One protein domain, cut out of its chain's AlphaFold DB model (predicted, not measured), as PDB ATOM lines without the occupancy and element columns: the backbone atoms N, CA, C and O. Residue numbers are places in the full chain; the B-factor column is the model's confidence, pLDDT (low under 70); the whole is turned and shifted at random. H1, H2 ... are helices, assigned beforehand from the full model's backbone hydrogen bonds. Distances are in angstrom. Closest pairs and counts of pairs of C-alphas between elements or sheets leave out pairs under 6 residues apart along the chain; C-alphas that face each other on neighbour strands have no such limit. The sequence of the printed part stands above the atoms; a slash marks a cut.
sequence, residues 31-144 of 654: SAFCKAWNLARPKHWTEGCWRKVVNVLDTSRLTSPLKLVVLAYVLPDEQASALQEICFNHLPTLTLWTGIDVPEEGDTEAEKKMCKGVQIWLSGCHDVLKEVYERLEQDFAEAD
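Overview. This is residues 31 to 144 of the 654 residues of an uncharacterized protein of Perkinsus olseni (UniProt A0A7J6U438). What shape do these atoms make? One long helix, H7, makes the longest axis, and H2, H3 and H4 gather beside its later half as an up-and-down bundle, each running against the one before. H1 packs on H3, H5 and H6 pack on H7, and residues 104 to 109 stick out. What is it built of? The printed part has 114 residues with seven named helices, H1 to H7 in order, and no named strand: all helix, only just loose, close to compact, radius of gyration of the C-alphas 16.4 A, spans 56 by 30 by 18 A.

Arrangement. What stands by the first helices? H1, residues 31 to 36, touches H3, residues 64 to 74, about perpendicular at 90 degrees, closest C-alphas Cys 34 and Val 70, 7.5 A. H2, residues 47 to 59, is close to but not clearly touching H3, closest C-alphas Leu 57 and Lys 67, 6.2 A. H3 and H4, residues 77 to 89, form a hairpin at a shallow tilt of 29 degrees, closest C-alphas Ala 72 and Ala 80, 5.7 A. Which is the hub? H7, residues 108 to 141, touches four helices, among them H3 with residues 122 to 129 alone, closest C-alphas Ser 64 and His 126, 5.1 A. Are the backbones in order? O i to N i+4 pairs are within hydrogen-bond range throughout H1, H2, H3 and H4, and 27 of 30 in H7.

Along the chain. Where does it begin? C-alpha 31 of H1 is at (-56.192, 38.363, 35.766). What of the rest? H2 is 18.0 A long, H4 18.4 A, H7 48.4 A; H5, residues 91 to 94, and H6, residues 96 to 99, are short. H7 ends at C-alpha 141, (-46.098, 61.428, 21.265).

Size, cuts and confidence. How large is it? The farthest C-alphas, Gly 106 and Asp 144, are 58.4 A apart. Is it whole and sure? The printed part has no cut and no long link; pLDDT is under 70 at residues 95 to 119, among others.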
ATOM      1  N   SER A  31     -55.242  37.723  34.847       71.50
ATOM      2  CA  SER A  31     -56.192  38.363  35.766       71.50
ATOM      3  C   SER A  31     -55.715  38.369  37.225       71.50
ATOM      4  O   SER A  31     -55.947  39.345  37.938       71.50
ATOM      5  N   ALA A  32     -55.020  37.314  37.669       67.94
ATOM      6  CA  ALA A  32     -54.453  37.227  39.012       67.94
ATOM      7  C   ALA A  32     -53.235  38.150  39.149       67.94
ATOM      8  O   ALA A  32     -53.124  38.871  40.140       67.94
ATOM      9  N   PHE A  33     -52.382  38.196  38.118       74.06
ATOM     10  CA  PHE A  33     -51.283  39.157  38.022       74.06
ATOM     11  C   PHE A  33     -51.788  40.604  38.087       74.06
ATOM     12  O   PHE A  33     -51.384  41.363  38.967       74.06
ATOM     13  N   CYS A  34     -52.731  40.975  37.221       79.12
ATOM     14  CA  CYS A  34     -53.258  42.335  37.163       79.12
ATOM     15  C   CYS A  34     -53.942  42.754  38.474       79.12
ATOM     16  O   CYS A  34     -53.715  43.867  38.941       79.12
ATOM     17  N   LYS A  35     -54.692  41.860  39.135       78.19
ATOM     18  CA  LYS A  35     -55.241  42.123  40.479       78.19
ATOM     19  C   LYS A  35     -54.138  42.354  41.519       78.19
ATOM     20  O   LYS A  35     -54.203  43.342  42.244       78.19
ATOM     21  N   ALA A  36     -53.121  41.491  41.571       71.25
ATOM     22  CA  ALA A  36     -52.030  41.584  42.546       71.25
ATOM     23  C   ALA A  36     -51.186  42.867  42.410       71.25
ATOM     24  O   ALA A  36     -50.664  43.359  43.406       71.25
ATOM     25  N   TRP A  37     -51.082  43.423  41.200       74.50
ATOM     26  CA  TRP A  37     -50.365  44.671  40.912       74.50
ATOM     27  C   TRP A  37     -51.280  45.908  40.778       74.50
ATOM     28  O   TRP A  37     -50.831  46.971  40.345       74.50
ATOM     29  N   ASN A  38     -52.565  45.796  41.141       81.81
ATOM     30  CA  ASN A  38     -53.573  46.860  41.009       81.81
ATOM     31  C   ASN A  38     -53.615  47.486  39.590       81.81
ATOM     32  O   ASN A  38     -53.683  48.707  39.410       81.81
ATOM     33  N   LEU A  39     -53.538  46.636  38.565       78.25
ATOM     34  CA  LEU A  39     -53.755  46.971  37.162       78.25
ATOM     35  C   LEU A  39     -55.218  46.687  36.790       78.25
ATOM     36  O   LEU A  39     -55.595  45.556  36.486       78.25
ATOM     37  N   ALA A  40     -56.046  47.729  36.798       79.44
ATOM     38  CA  ALA A  40     -57.369  47.700  36.182       79.44
ATOM     39  C   ALA A  40     -57.278  48.157  34.717       79.44
ATOM     40  O   ALA A  40     -56.474  49.034  34.397       79.44
ATOM     41  N   ARG A  41     -58.133  47.608  33.843       81.12
ATOM     42  CA  ARG A  41     -58.298  48.103  32.467       81.12
ATOM     43  C   ARG A  41     -58.825  49.548  32.529       81.12
ATOM     44  O   ARG A  41     -59.905  49.749  33.092       81.12
ATOM     45  N   PRO A  42     -58.093  50.560  32.033       77.25
ATOM     46  CA  PRO A  42     -58.462  51.951  32.262       77.25
ATOM     47  C   PRO A  42     -59.610  52.380  31.339       77.25
ATOM     48  O   PRO A  42     -59.673  51.971  30.182       77.25
ATOM     49  N   LYS A  43     -60.509  53.241  31.839       74.88
ATOM     50  CA  LYS A  43     -61.618  53.815  31.044       74.88
ATOM     51  C   LYS A  43     -61.142  54.836  29.999       74.88
ATOM     52  O   LYS A  43     -61.842  55.071  29.022       74.88
ATOM     53  N   HIS A  44     -59.963  55.422  30.208       75.56
ATOM     54  CA  HIS A  44     -59.310  56.364  29.300       75.56
ATOM     55  C   HIS A  44     -57.829  55.997  29.192       75.56
ATOM     56  O   HIS A  44     -57.169  55.807  30.219       75.56
ATOM     57  N   TRP A  45     -57.299  55.894  27.972       85.50
ATOM     58  CA  TRP A  45     -55.866  55.700  27.771       85.50
ATOM     59  C   TRP A  45     -55.137  57.017  28.055       85.50
ATOM     60  O   TRP A  45     -55.500  58.061  27.524       85.50
ATOM     61  N   THR A  46     -54.165  56.989  28.967       81.38
ATOM     62  CA  THR A  46     -53.415  58.175  29.408       81.38
ATOM     63  C   THR A  46     -51.977  57.782  29.702       81.38
ATOM     64  O   THR A  46     -51.714  56.648  30.115       81.38
ATOM     65  N   GLU A  47     -51.048  58.725  29.561       78.06
ATOM     66  CA  GLU A  47     -49.624  58.457  29.768       78.06
ATOM     67  C   GLU A  47     -49.338  57.964  31.203       78.06
ATOM     68  O   GLU A  47     -48.524  57.070  31.419       78.06
ATOM     69  N   GLY A  48     -50.085  58.459  32.198       75.62
ATOM     70  CA  GLY A  48     -50.019  57.967  33.579       75.62
ATOM     71  C   GLY A  48     -50.462  56.505  33.738       75.62
ATOM     72  O   GLY A  48     -49.881  55.774  34.542       75.62
ATOM     73  N   CYS A  49     -51.440  56.044  32.948       82.56
ATOM     74  CA  CYS A  49     -51.806  54.624  32.896       82.56
ATOM     75  C   CYS A  49     -50.716  53.793  32.207       82.56
ATOM     76  O   CYS A  49     -50.361  52.731  32.718       82.56
ATOM     77  N   TRP A  50     -50.146  54.288  31.105       88.12
ATOM     78  CA  TRP A  50     -49.055  53.622  30.388       88.12
ATOM     79  C   TRP A  50     -47.801  53.462  31.250       88.12
ATOM     80  O   TRP A  50     -47.380  52.335  31.507       88.12
ATOM     81  N   ARG A  51     -47.275  54.562  31.810       82.44
ATOM     82  CA  ARG A  51     -46.119  54.548  32.723       82.44
ATOM     83  C   ARG A  51     -46.340  53.605  33.914       82.44
ATOM     84  O   ARG A  51     -45.406  52.919  34.325       82.44
ATOM     85  N   LYS A  52     -47.566  53.520  34.455       83.44
ATOM     86  CA  LYS A  52     -47.914  52.557  35.519       83.44
ATOM     87  C   LYS A  52     -47.821  51.107  35.031       83.44
ATOM     88  O   LYS A  52     -47.260  50.278  35.742       83.44
ATOM     89  N   VAL A  53     -48.353  50.798  33.847       85.62
ATOM     90  CA  VAL A  53     -48.281  49.453  33.249       85.62
ATOM     91  C   VAL A  53     -46.828  49.058  32.975       85.62
ATOM     92  O   VAL A  53     -46.409  48.005  33.448       85.62
ATOM     93  N   VAL A  54     -46.039  49.904  32.304       85.56
ATOM     94  CA  VAL A  54     -44.617  49.637  32.003       85.56
ATOM     95  C   VAL A  54     -43.813  49.390  33.283       85.56
ATOM     96  O   VAL A  54     -43.163  48.354  33.408       85.56
ATOM     97  N   ASN A  55     -43.940  50.266  34.286       79.06
ATOM     98  CA  ASN A  55     -43.246  50.117  35.568       79.06
ATOM     99  C   ASN A  55     -43.600  48.787  36.272       79.06
ATOM    100  O   ASN A  55     -42.714  48.093  36.771       79.06
ATOM    101  N   VAL A  56     -44.872  48.368  36.253       78.94
ATOM    102  CA  VAL A  56     -45.282  47.049  36.771       78.94
ATOM    103  C   VAL A  56     -44.671  45.900  35.958       78.94
ATOM    104  O   VAL A  56     -44.176  44.936  36.542       78.94
ATOM    105  N   LEU A  57     -44.672  45.975  34.626       80.19
ATOM    106  CA  LEU A  57     -44.099  44.932  33.767       80.19
ATOM    107  C   LEU A  57     -42.585  44.775  33.972       80.19
ATOM    108  O   LEU A  57     -42.073  43.656  33.935       80.19
ATOM    109  N   ASP A  58     -41.871  45.868  34.222       78.00
ATOM    110  CA  ASP A  58     -40.421  45.848  34.413       78.00
ATOM    111  C   ASP A  58     -40.028  45.428  35.838       78.00
ATOM    112  O   ASP A  58     -39.170  44.555  36.007       78.00
ATOM    113  N   THR A  59     -40.708  45.944  36.870       71.88
ATOM    114  CA  THR A  59     -40.460  45.552  38.274       71.88
ATOM    115  C   THR A  59     -40.831  44.099  38.573       71.88
ATOM    116  O   THR A  59     -40.144  43.446  39.358       71.88
ATOM    117  N   SER A  60     -41.852  43.550  37.906       64.50
ATOM    118  CA  SER A  60     -42.276  42.147  38.058       64.50
ATOM    119  C   SER A  60     -41.353  41.110  37.397       64.50
ATOM    120  O   SER A  60     -41.579  39.908  37.556       64.50
ATOM    121  N   ARG A  61     -40.302  41.546  36.679       68.69
ATOM    122  CA  ARG A  61     -39.284  40.686  36.036       68.69
ATOM    123  C   ARG A  61     -39.856  39.628  35.075       68.69
ATOM    124  O   ARG A  61     -39.251  38.573  34.880       68.69
ATOM    125  N   LEU A  62     -41.013  39.898  34.469       67.88
ATOM    126  CA  LEU A  62     -41.618  39.007  33.478       67.88
ATOM    127  C   LEU A  62     -40.762  38.911  32.208       67.88
ATOM    128  O   LEU A  62     -40.146  39.886  31.776       67.88
ATOM    129  N   THR A  63     -40.779  37.746  31.562       68.62
ATOM    130  CA  THR A  63     -40.217  37.582  30.215       68.62
ATOM    131  C   THR A  63     -41.114  38.246  29.167       68.62
ATOM    132  O   THR A  63     -42.322  38.396  29.364       68.62
ATOM    133  N   SER A  64     -40.542  38.617  28.020       77.12
ATOM    134  CA  SER A  64     -41.244  39.321  26.939       77.12
ATOM    135  C   SER A  64     -42.601  38.719  26.516       77.12
ATOM    136  O   SER A  64     -43.561  39.490  26.439       77.12
ATOM    137  N   PRO A  65     -42.769  37.390  26.311       70.88
ATOM    138  CA  PRO A  65     -44.086  36.833  25.979       70.88
ATOM    139  C   PRO A  65     -45.118  36.992  27.109       70.88
ATOM    140  O   PRO A  65     -46.290  37.233  26.835       70.88
ATOM    141  N   LEU A  66     -44.704  36.936  28.382       72.50
ATOM    142  CA  LEU A  66     -45.604  37.178  29.516       72.50
ATOM    143  C   LEU A  66     -45.992  38.662  29.630       72.50
ATOM    144  O   LEU A  66     -47.138  38.961  29.970       72.50
ATOM    145  N   LYS A  67     -45.087  39.588  29.279       80.81
ATOM    146  CA  LYS A  67     -45.410  41.022  29.166       80.81
ATOM    147  C   LYS A  67     -46.451  41.281  28.071       80.81
ATOM    148  O   LYS A  67     -47.452  41.935  28.350       80.81
ATOM    149  N   LEU A  68     -46.277  40.708  26.873       76.56
ATOM    150  CA  LEU A  68     -47.246  40.804  25.766       76.56
ATOM    151  C   LEU A  68     -48.651  40.317  26.167       76.56
ATOM    152  O   LEU A  68     -49.645  40.978  25.868       76.56
ATOM    153  N   VAL A  69     -48.745  39.205  26.904       76.56
ATOM    154  CA  VAL A  69     -50.029  38.676  27.402       76.56
ATOM    155  C   VAL A  69     -50.685  39.603  28.436       76.56
ATOM    156  O   VAL A  69     -51.903  39.782  28.407       76.56
ATOM    157  N   VAL A  70     -49.914  40.214  29.342       79.94
ATOM    158  CA  VAL A  70     -50.457  41.170  30.327       79.94
ATOM    159  C   VAL A  70     -50.909  42.467  29.656       79.94
ATOM    160  O   VAL A  70     -51.986  42.964  29.983       79.94
ATOM    161  N   LEU A  71     -50.153  42.977  28.679       82.94
ATOM    162  CA  LEU A  71     -50.559  44.119  27.854       82.94
ATOM    163  C   LEU A  71     -51.907  43.856  27.171       82.94
ATOM    164  O   LEU A  71     -52.847  44.627  27.348       82.94
ATOM    165  N   ALA A  72     -52.040  42.721  26.480       80.62
ATOM    166  CA  ALA A  72     -53.283  42.319  25.820       80.62
ATOM    167  C   ALA A  72     -54.495  42.200  26.770       80.62
ATOM    168  O   ALA A  72     -55.637  42.273  26.316       80.62
ATOM    169  N   TYR A  73     -54.262  42.022  28.076       82.25
ATOM    170  CA  TYR A  73     -55.300  41.970  29.107       82.25
ATOM    171  C   TYR A  73     -55.639  43.353  29.706       82.25
ATOM    172  O   TYR A  73     -56.797  43.609  30.035       82.25
ATOM    173  N   VAL A  74     -54.650  44.239  29.884       85.19
ATOM    174  CA  VAL A  74     -54.822  45.537  30.576       85.19
ATOM    175  C   VAL A  74     -55.141  46.708  29.639       85.19
ATOM    176  O   VAL A  74     -55.745  47.685  30.077       85.19
ATOM    177  N   LEU A  75     -54.761  46.637  28.361       83.81
ATOM    178  CA  LEU A  75     -54.985  47.713  27.391       83.81
ATOM    179  C   LEU A  75     -56.480  47.866  27.022       83.81
ATOM    180  O   LEU A  75     -57.190  46.856  26.939       83.81
ATOM    181  N   PRO A  76     -56.981  49.096  26.767       85.06
ATOM    182  CA  PRO A  76     -58.305  49.339  26.168       85.06
ATOM    183  C   PRO A  76     -58.460  48.684  24.783       85.06
ATOM    184  O   PRO A  76     -57.499  48.151  24.239       85.06
ATOM    185  N   ASP A  77     -59.660  48.671  24.196       80.94
ATOM    186  CA  ASP A  77     -59.920  47.875  22.979       80.94
ATOM    187  C   ASP A  77     -59.194  48.373  21.714       80.94
ATOM    188  O   ASP A  77     -58.856  47.568  20.841       80.94
ATOM    189  N   GLU A  78     -58.890  49.669  21.632       78.94
ATOM    190  CA  GLU A  78     -58.161  50.275  20.509       78.94
ATOM    191  C   GLU A  78     -56.670  49.904  20.556       78.94
ATOM    192  O   GLU A  78     -56.157  49.280  19.627       78.94
ATOM    193  N   GLN A  79     -56.003  50.153  21.687       85.56
ATOM    194  CA  GLN A  79     -54.619  49.727  21.942       85.56
ATOM    195  C   GLN A  79     -54.479  48.197  21.944       85.56
ATOM    196  O   GLN A  79     -53.508  47.658  21.418       85.56
ATOM    197  N   ALA A  80     -55.490  47.499  22.474       81.00
ATOM    198  CA  ALA A  80     -55.761  46.076  22.284       81.00
ATOM    199  C   ALA A  80     -55.553  45.649  20.823       81.00
ATOM    200  O   ALA A  80     -54.763  44.757  20.516       81.00
ATOM    201  N   SER A  81     -56.261  46.321  19.914       76.69
ATOM    202  CA  SER A  81     -56.249  46.032  18.478       76.69
ATOM    203  C   SER A  81     -54.915  46.386  17.808       76.69
ATOM    204  O   SER A  81     -54.457  45.620  16.965       76.69
ATOM    205  N   ALA A  82     -54.248  47.470  18.216       76.69
ATOM    206  CA  ALA A  82     -52.907  47.808  17.726       76.69
ATOM    207  C   ALA A  82     -51.858  46.751  18.131       76.69
ATOM    208  O   ALA A  82     -51.087  46.283  17.294       76.69
ATOM    209  N   LEU A  83     -51.887  46.296  19.391       84.44
ATOM    210  CA  LEU A  83     -51.059  45.180  19.859       84.44
ATOM    211  C   LEU A  83     -51.396  43.884  19.106       84.44
ATOM    212  O   LEU A  83     -50.481  43.154  18.723       84.44
ATOM    213  N   GLN A  84     -52.683  43.600  18.850       78.75
ATOM    214  CA  GLN A  84     -53.085  42.443  18.040       78.75
ATOM    215  C   GLN A  84     -52.418  42.454  16.660       78.75
ATOM    216  O   GLN A  84     -51.947  41.411  16.219       78.75
ATOM    217  N   GLU A  85     -52.414  43.598  15.973       77.94
ATOM    218  CA  GLU A  85     -51.910  43.723  14.603       77.94
ATOM    219  C   GLU A  85     -50.401  43.453  14.529       77.94
ATOM    220  O   GLU A  85     -49.974  42.610  13.739       77.94
ATOM    221  N   ILE A  86     -49.612  44.037  15.440       76.94
ATOM    222  CA  ILE A  86     -48.174  43.747  15.570       76.94
ATOM    223  C   ILE A  86     -47.948  42.259  15.898       76.94
ATOM    224  O   ILE A  86     -47.177  41.574  15.224       76.94
ATOM    225  N   CYS A  87     -48.669  41.701  16.877       78.00
ATOM    226  CA  CYS A  87     -48.535  40.285  17.225       78.00
ATOM    227  C   CYS A  87     -48.957  39.325  16.093       78.00
ATOM    228  O   CYS A  87     -48.425  38.218  16.025       78.00
ATOM    229  N   PHE A  88     -49.867  39.718  15.194       79.19
ATOM    230  CA  PHE A  88     -50.198  38.928  14.003       79.19
ATOM    231  C   PHE A  88     -49.126  39.034  12.914       79.19
ATOM    232  O   PHE A  88     -48.758  38.009  12.340       79.19
ATOM    233  N   ASN A  89     -48.577  40.226  12.669       76.69
ATOM    234  CA  ASN A  89     -47.473  40.419  11.721       76.69
ATOM    235  C   ASN A  89     -46.240  39.586  12.120       76.69
ATOM    236  O   ASN A  89     -45.581  38.990  11.267       76.69
ATOM    237  N   HIS A  90     -45.986  39.461  13.425       80.31
ATOM    238  CA  HIS A  90     -44.878  38.685  13.986       80.31
ATOM    239  C   HIS A  90     -45.285  37.287  14.484       80.31
ATOM    240  O   HIS A  90     -44.529  36.652  15.226       80.31
ATOM    241  N   LEU A  91     -46.446  36.770  14.057       74.50
ATOM    242  CA  LEU A  91     -46.953  35.462  14.481       74.50
ATOM    243  C   LEU A  91     -45.913  34.329  14.342       74.50
ATOM    244  O   LEU A  91     -45.739  33.617  15.331       74.50
ATOM    245  N   PRO A  92     -45.158  34.180  13.226       74.81
ATOM    246  CA  PRO A  92     -44.153  33.121  13.100       74.81
ATOM    247  C   PRO A  92     -43.095  33.172  14.208       74.81
ATOM    248  O   PRO A  92     -42.770  32.137  14.790       74.81
ATOM    249  N   THR A  93     -42.615  34.375  14.543       73.81
ATOM    250  CA  THR A  93     -41.643  34.626  15.616       73.81
ATOM    251  C   THR A  93     -42.223  34.275  16.981       73.81
ATOM    252  O   THR A  93     -41.580  33.574  17.762       73.81
ATOM    253  N   LEU A  94     -43.457  34.708  17.264       70.06
ATOM    254  CA  LEU A  94     -44.126  34.420  18.534       70.06
ATOM    255  C   LEU A  94     -44.417  32.922  18.716       70.06
ATOM    256  O   LEU A  94     -44.379  32.442  19.849       70.06
ATOM    257  N   THR A  95     -44.641  32.171  17.631       69.50
ATOM    258  CA  THR A  95     -44.874  30.715  17.656       69.50
ATOM    259  C   THR A  95     -43.612  29.849  17.606       69.50
ATOM    260  O   THR A  95     -43.744  28.635  17.702       69.50
ATOM    261  N   LEU A  96     -42.394  30.409  17.506       67.19
ATOM    262  CA  LEU A  96     -41.151  29.611  17.391       67.19
ATOM    263  C   LEU A  96     -40.987  28.538  18.485       67.19
ATOM    264  O   LEU A  96     -40.353  27.513  18.237       67.19
ATOM    265  N   TRP A  97     -41.580  28.737  19.669       66.38
ATOM    266  CA  TRP A  97     -41.563  27.754  20.755       66.38
ATOM    267  C   TRP A  97     -42.161  26.391  20.389       66.38
ATOM    268  O   TRP A  97     -41.723  25.388  20.945       66.38
ATOM    269  N   THR A  98     -43.103  26.310  19.440       65.69
ATOM    270  CA  THR A  98     -43.713  25.026  19.042       65.69
ATOM    271  C   THR A  98     -42.752  24.119  18.268       65.69
ATOM    272  O   THR A  98     -43.082  22.966  18.011       65.69
ATOM    273  N   GLY A  99     -41.586  24.639  17.860       59.47
ATOM    274  CA  GLY A  99     -40.487  23.887  17.247       59.47
ATOM    275  C   GLY A  99     -39.292  23.655  18.182       59.47
ATOM    276  O   GLY A  99     -38.218  23.301  17.699       59.47
ATOM    277  N   ILE A 100     -39.439  23.900  19.489       65.38
ATOM    278  CA  ILE A 100     -38.404  23.622  20.490       65.38
ATOM    279  C   ILE A 100     -38.685  22.250  21.108       65.38
ATOM    280  O   ILE A 100     -39.645  22.087  21.859       65.38
ATOM    281  N   ASP A 101     -37.825  21.275  20.816       62.12
ATOM    282  CA  ASP A 101     -37.879  19.963  21.463       62.12
ATOM    283  C   ASP A 101     -37.573  20.095  22.965       62.12
ATOM    284  O   ASP A 101     -36.579  20.723  23.347       62.12
ATOM    285  N   VAL A 102     -38.394  19.468  23.811       65.94
ATOM    286  CA  VAL A 102     -38.085  19.267  25.235       65.94
ATOM    287  C   VAL A 102     -37.273  17.967  25.360       65.94
ATOM    288  O   VAL A 102     -37.725  16.944  24.844       65.94
ATOM    289  N   PRO A 103     -36.081  17.986  25.982       59.88
ATOM    290  CA  PRO A 103     -35.210  16.818  26.097       59.88
ATOM    291  C   PRO A 103     -35.697  15.831  27.167       59.88
ATOM    292  O   PRO A 103     -36.437  16.200  28.080       59.88
ATOM    293  N   GLU A 104     -35.214  14.591  27.092       61.69
ATOM    294  CA  GLU A 104     -35.248  13.667  28.231       61.69
ATOM    295  C   GLU A 104     -34.206  14.097  29.285       61.69
ATOM    296  O   GLU A 104     -33.147  14.636  28.948       61.69
ATOM    297  N   GLU A 105     -34.516  13.891  30.568       59.50
ATOM    298  CA  GLU A 105     -33.704  14.382  31.689       59.50
ATOM    299  C   GLU A 105     -32.289  13.776  31.673       59.50
ATOM    300  O   GLU A 105     -32.116  12.562  31.798       59.50
ATOM    301  N   GLY A 106     -31.266  14.629  31.528       54.78
ATOM    302  CA  GLY A 106     -29.861  14.223  31.479       54.78
ATOM    303  C   GLY A 106     -29.233  14.172  30.080       54.78
ATOM    304  O   GLY A 106     -28.012  14.000  29.990       54.78
ATOM    305  N   ASP A 107     -29.986  14.374  28.988       61.59
ATOM    306  CA  ASP A 107     -29.377  14.618  27.670       61.59
ATOM    307  C   ASP A 107     -28.814  16.044  27.601       61.59
ATOM    308  O   ASP A 107     -29.429  16.988  27.096       61.59
ATOM    309  N   THR A 108     -27.576  16.191  28.074       68.19
ATOM    310  CA  THR A 108     -26.909  17.495  28.113       68.19
ATOM    311  C   THR A 108     -26.616  18.098  26.732       68.19
ATOM    312  O   THR A 108     -26.167  19.243  26.680       68.19
ATOM    313  N   GLU A 109     -26.795  17.400  25.604       64.50
ATOM    314  CA  GLU A 109     -26.704  18.018  24.269       64.50
ATOM    315  C   GLU A 109     -28.071  18.517  23.792       64.50
ATOM    316  O   GLU A 109     -28.174  19.659  23.325       64.50
ATOM    317  N   ALA A 110     -29.134  17.733  23.991       57.91
ATOM    318  CA  ALA A 110     -30.499  18.169  23.718       57.91
ATOM    319  C   ALA A 110     -30.939  19.319  24.647       57.91
ATOM    320  O   ALA A 110     -31.553  20.275  24.176       57.91
ATOM    321  N   GLU A 111     -30.524  19.332  25.918       56.59
ATOM    322  CA  GLU A 111     -30.691  20.472  26.835       56.59
ATOM    323  C   GLU A 111     -30.031  21.753  26.295       56.59
ATOM    324  O   GLU A 111     -30.645  22.822  26.292       56.59
ATOM    325  N   LYS A 112     -28.800  21.669  25.766       63.19
ATOM    326  CA  LYS A 112     -28.113  22.821  25.146       63.19
ATOM    327  C   LYS A 112     -28.839  23.293  23.881       63.19
ATOM    328  O   LYS A 112     -28.941  24.501  23.650       63.19
ATOM    329  N   LYS A 113     -29.363  22.362  23.073       63.16
ATOM    330  CA  LYS A 113     -30.187  22.652  21.887       63.16
ATOM    331  C   LYS A 113     -31.484  23.374  22.277       63.16
ATOM    332  O   LYS A 113     -31.770  24.426  21.705       63.16
ATOM    333  N   MET A 114     -32.207  22.868  23.280       67.88
ATOM    334  CA  MET A 114     -33.418  23.479  23.837       67.88
ATOM    335  C   MET A 114     -33.127  24.893  24.350       67.88
ATOM    336  O   MET A 114     -33.757  25.845  23.897       67.88
ATOM    337  N   CYS A 115     -32.129  25.062  25.226       58.28
ATOM    338  CA  CYS A 115     -31.747  26.365  25.780       58.28
ATOM    339  C   CYS A 115     -31.426  27.397  24.687       58.28
ATOM    340  O   CYS A 115     -31.864  28.544  24.776       58.28
ATOM    341  N   LYS A 116     -30.726  26.993  23.618       67.62
ATOM    342  CA  LYS A 116     -30.452  27.865  22.466       67.62
ATOM    343  C   LYS A 116     -31.726  28.228  21.692       67.62
ATOM    344  O   LYS A 116     -31.875  29.381  21.292       67.62
ATOM    345  N   GLY A 117     -32.650  27.283  21.504       62.66
ATOM    346  CA  GLY A 117     -33.964  27.545  20.905       62.66
ATOM    347  C   GLY A 117     -34.792  28.538  21.727       62.66
ATOM    348  O   GLY A 117     -35.297  29.521  21.184       62.66
ATOM    349  N   VAL A 118     -34.853  28.338  23.048       64.25
ATOM    350  CA  VAL A 118     -35.565  29.223  23.985       64.25
ATOM    351  C   VAL A 118     -34.950  30.624  23.982       64.25
ATOM    352  O   VAL A 118     -35.690  31.603  23.930       64.25
ATOM    353  N   GLN A 119     -33.619  30.746  23.959       68.50
ATOM    354  CA  GLN A 119     -32.939  32.042  23.862       68.50
ATOM    355  C   GLN A 119     -33.312  32.800  22.576       68.50
ATOM    356  O   GLN A 119     -33.605  33.994  22.638       68.50
ATOM    357  N   ILE A 120     -33.338  32.119  21.425       73.38
ATOM    358  CA  ILE A 120     -33.711  32.722  20.134       73.38
ATOM    359  C   ILE A 120     -35.176  33.187  20.152       73.38
ATOM    360  O   ILE A 120     -35.464  34.321  19.773       73.38
ATOM    361  N   TRP A 121     -36.096  32.353  20.646       76.38
ATOM    362  CA  TRP A 121     -37.516  32.705  20.757       76.38
ATOM    363  C   TRP A 121     -37.770  33.861  21.736       76.38
ATOM    364  O   TRP A 121     -38.532  34.775  21.416       76.38
ATOM    365  N   LEU A 122     -37.109  33.875  22.900       71.31
ATOM    366  CA  LEU A 122     -37.231  34.967  23.871       71.31
ATOM    367  C   LEU A 122     -36.662  36.291  23.340       71.31
ATOM    368  O   LEU A 122     -37.240  37.337  23.635       71.31
ATOM    369  N   SER A 123     -35.592  36.249  22.533       78.31
ATOM    370  CA  SER A 123     -35.085  37.425  21.812       78.31
ATOM    371  C   SER A 123     -36.125  37.940  20.820       78.31
ATOM    372  O   SER A 123     -36.541  39.086  20.929       78.31
ATOM    373  N   GLY A 124     -36.654  37.077  19.946       73.50
ATOM    374  CA  GLY A 124     -37.690  37.475  18.989       73.50
ATOM    375  C   GLY A 124     -38.958  38.024  19.659       73.50
ATOM    376  O   GLY A 124     -39.540  38.994  19.187       73.50
ATOM    377  N   CYS A 125     -39.363  37.473  20.808       77.56
ATOM    378  CA  CYS A 125     -40.459  38.032  21.607       77.56
ATOM    379  C   CYS A 125     -40.110  39.380  22.262       77.56
ATOM    380  O   CYS A 125     -41.019  40.148  22.568       77.56
ATOM    381  N   HIS A 126     -38.831  39.661  22.530       83.31
ATOM    382  CA  HIS A 126     -38.374  40.960  23.030       83.31
ATOM    383  C   HIS A 126     -38.403  42.026  21.932       83.31
ATOM    384  O   HIS A 126     -38.896  43.122  22.181       83.31
ATOM    385  N   ASP A 127     -37.976  41.680  20.718       84.81
ATOM    386  CA  ASP A 127     -38.027  42.576  19.559       84.81
ATOM    387  C   ASP A 127     -39.482  42.992  19.252       84.81
ATOM    388  O   ASP A 127     -39.779  44.177  19.116       84.81
ATOM    389  N   VAL A 128     -40.422  42.035  19.284       80.75
ATOM    390  CA  VAL A 128     -41.868  42.304  19.139       80.75
ATOM    391  C   VAL A 128     -42.425  43.143  20.294       80.75
ATOM    392  O   VAL A 128     -43.242  44.033  20.072       80.75
ATOM    393  N   LEU A 129     -41.992  42.895  21.536       87.00
ATOM    394  CA  LEU A 129     -42.400  43.716  22.681       87.00
ATOM    395  C   LEU A 129     -41.917  45.168  22.539       87.00
ATOM    396  O   LEU A 129     -42.656  46.081  22.899       87.00
ATOM    397  N   LYS A 130     -40.707  45.376  22.012       90.88
ATOM    398  CA  LYS A 130     -40.134  46.704  21.772       90.88
ATOM    399  C   LYS A 130     -40.932  47.474  20.717       90.88
ATOM    400  O   LYS A 130     -41.268  48.624  20.964       90.88
ATOM    401  N   GLU A 131     -41.320  46.829  19.616       90.75
ATOM    402  CA  GLU A 131     -42.212  47.432  18.610       90.75
ATOM    403  C   GLU A 131     -43.594  47.781  19.196       90.75
ATOM    404  O   GLU A 131     -44.122  48.867  18.956       90.75
ATOM    405  N   VAL A 132     -44.159  46.905  20.038       89.25
ATOM    406  CA  VAL A 132     -45.412  47.179  20.767       89.25
ATOM    407  C   VAL A 132     -45.266  48.363  21.732       89.25
ATOM    408  O   VAL A 132     -46.175  49.187  21.800       89.25
ATOM    409  N   TYR A 133     -44.150  48.484  22.460       91.94
ATOM    410  CA  TYR A 133     -43.874  49.640  23.323       91.94
ATOM    411  C   TYR A 133     -43.764  50.930  22.493       91.94
ATOM    412  O   TYR A 133     -44.490  51.882  22.762       91.94
ATOM    413  N   GLU A 134     -42.942  50.938  21.440       90.69
ATOM    414  CA  GLU A 134     -42.741  52.102  20.563       90.69
ATOM    415  C   GLU A 134     -44.051  52.559  19.903       90.69
ATOM    416  O   GLU A 134     -44.334  53.758  19.850       90.69
ATOM    417  N   ARG A 135     -44.904  51.623  19.461       90.69
ATOM    418  CA  ARG A 135     -46.232  51.965  18.933       90.69
ATOM    419  C   ARG A 135     -47.167  52.495  20.020       90.69
ATOM    420  O   ARG A 135     -47.905  53.431  19.740       90.69
ATOM    421  N   LEU A 136     -47.177  51.941  21.232       88.62
ATOM    422  CA  LEU A 136     -48.051  52.431  22.313       88.62
ATOM    423  C   LEU A 136     -47.590  53.777  22.892       88.62
ATOM    424  O   LEU A 136     -48.418  54.524  23.407       88.62
ATOM    425  N   GLU A 137     -46.310  54.123  22.755       86.62
ATOM    426  CA  GLU A 137     -45.778  55.448  23.100       86.62
ATOM    427  C   GLU A 137     -46.145  56.518  22.062       86.62
ATOM    428  O   GLU A 137     -46.370  57.670  22.430       86.62
ATOM    429  N   GLN A 138     -46.331  56.144  20.790       82.62
ATOM    430  CA  GLN A 138     -46.835  57.061  19.755       82.62
ATOM    431  C   GLN A 138     -48.249  57.593  20.050       82.62
ATOM    432  O   GLN A 138     -48.534  58.734  19.698       82.62
ATOM    433  N   ASP A 139     -49.099  56.847  20.773       74.94
ATOM    434  CA  ASP A 139     -50.410  57.347  21.239       74.94
ATOM    435  C   ASP A 139     -50.282  58.544  22.212       74.94
ATOM    436  O   ASP A 139     -51.265  59.243  22.461       74.94
ATOM    437  N   PHE A 140     -49.084  58.799  22.757       71.12
ATOM    438  CA  PHE A 140     -48.776  59.944  23.621       71.12
ATOM    439  C   PHE A 140     -47.810  60.954  22.987       71.12
ATOM    440  O   PHE A 140     -47.721  62.079  23.470       71.12
ATOM    441  N   ALA A 141     -47.116  60.589  21.904       61.50
ATOM    442  CA  ALA A 141     -46.098  61.428  21.265       61.50
ATOM    443  C   ALA A 141     -46.663  62.702  20.606       61.50
ATOM    444  O   ALA A 141     -45.948  63.695  20.495       61.50
ATOM    445  N   GLU A 142     -47.936  62.690  20.199       53.72
ATOM    446  CA  GLU A 142     -48.625  63.839  19.581       53.72
ATOM    447  C   GLU A 142     -49.852  64.310  20.396       53.72
ATOM    448  O   GLU A 142     -50.615  65.174  19.959       53.72
ATOM    449  N   ALA A 143     -50.046  63.765  21.604       47.28
ATOM    450  CA  ALA A 143     -51.200  64.031  22.462       47.28
ATOM    451  C   ALA A 143     -51.086  65.371  23.221       47.28
ATOM    452  O   ALA A 143     -50.937  65.422  24.440       47.28
ATOM    453  N   ASP A 144     -51.249  66.452  22.458       62.06
ATOM    454  CA  ASP A 144     -51.510  67.822  22.908       62.06
ATOM    455  C   ASP A 144     -50.322  68.595  23.525       62.06
ATOM    456  O   ASP A 144     -50.254  68.911  24.718       62.06
TER     457      ASP A 144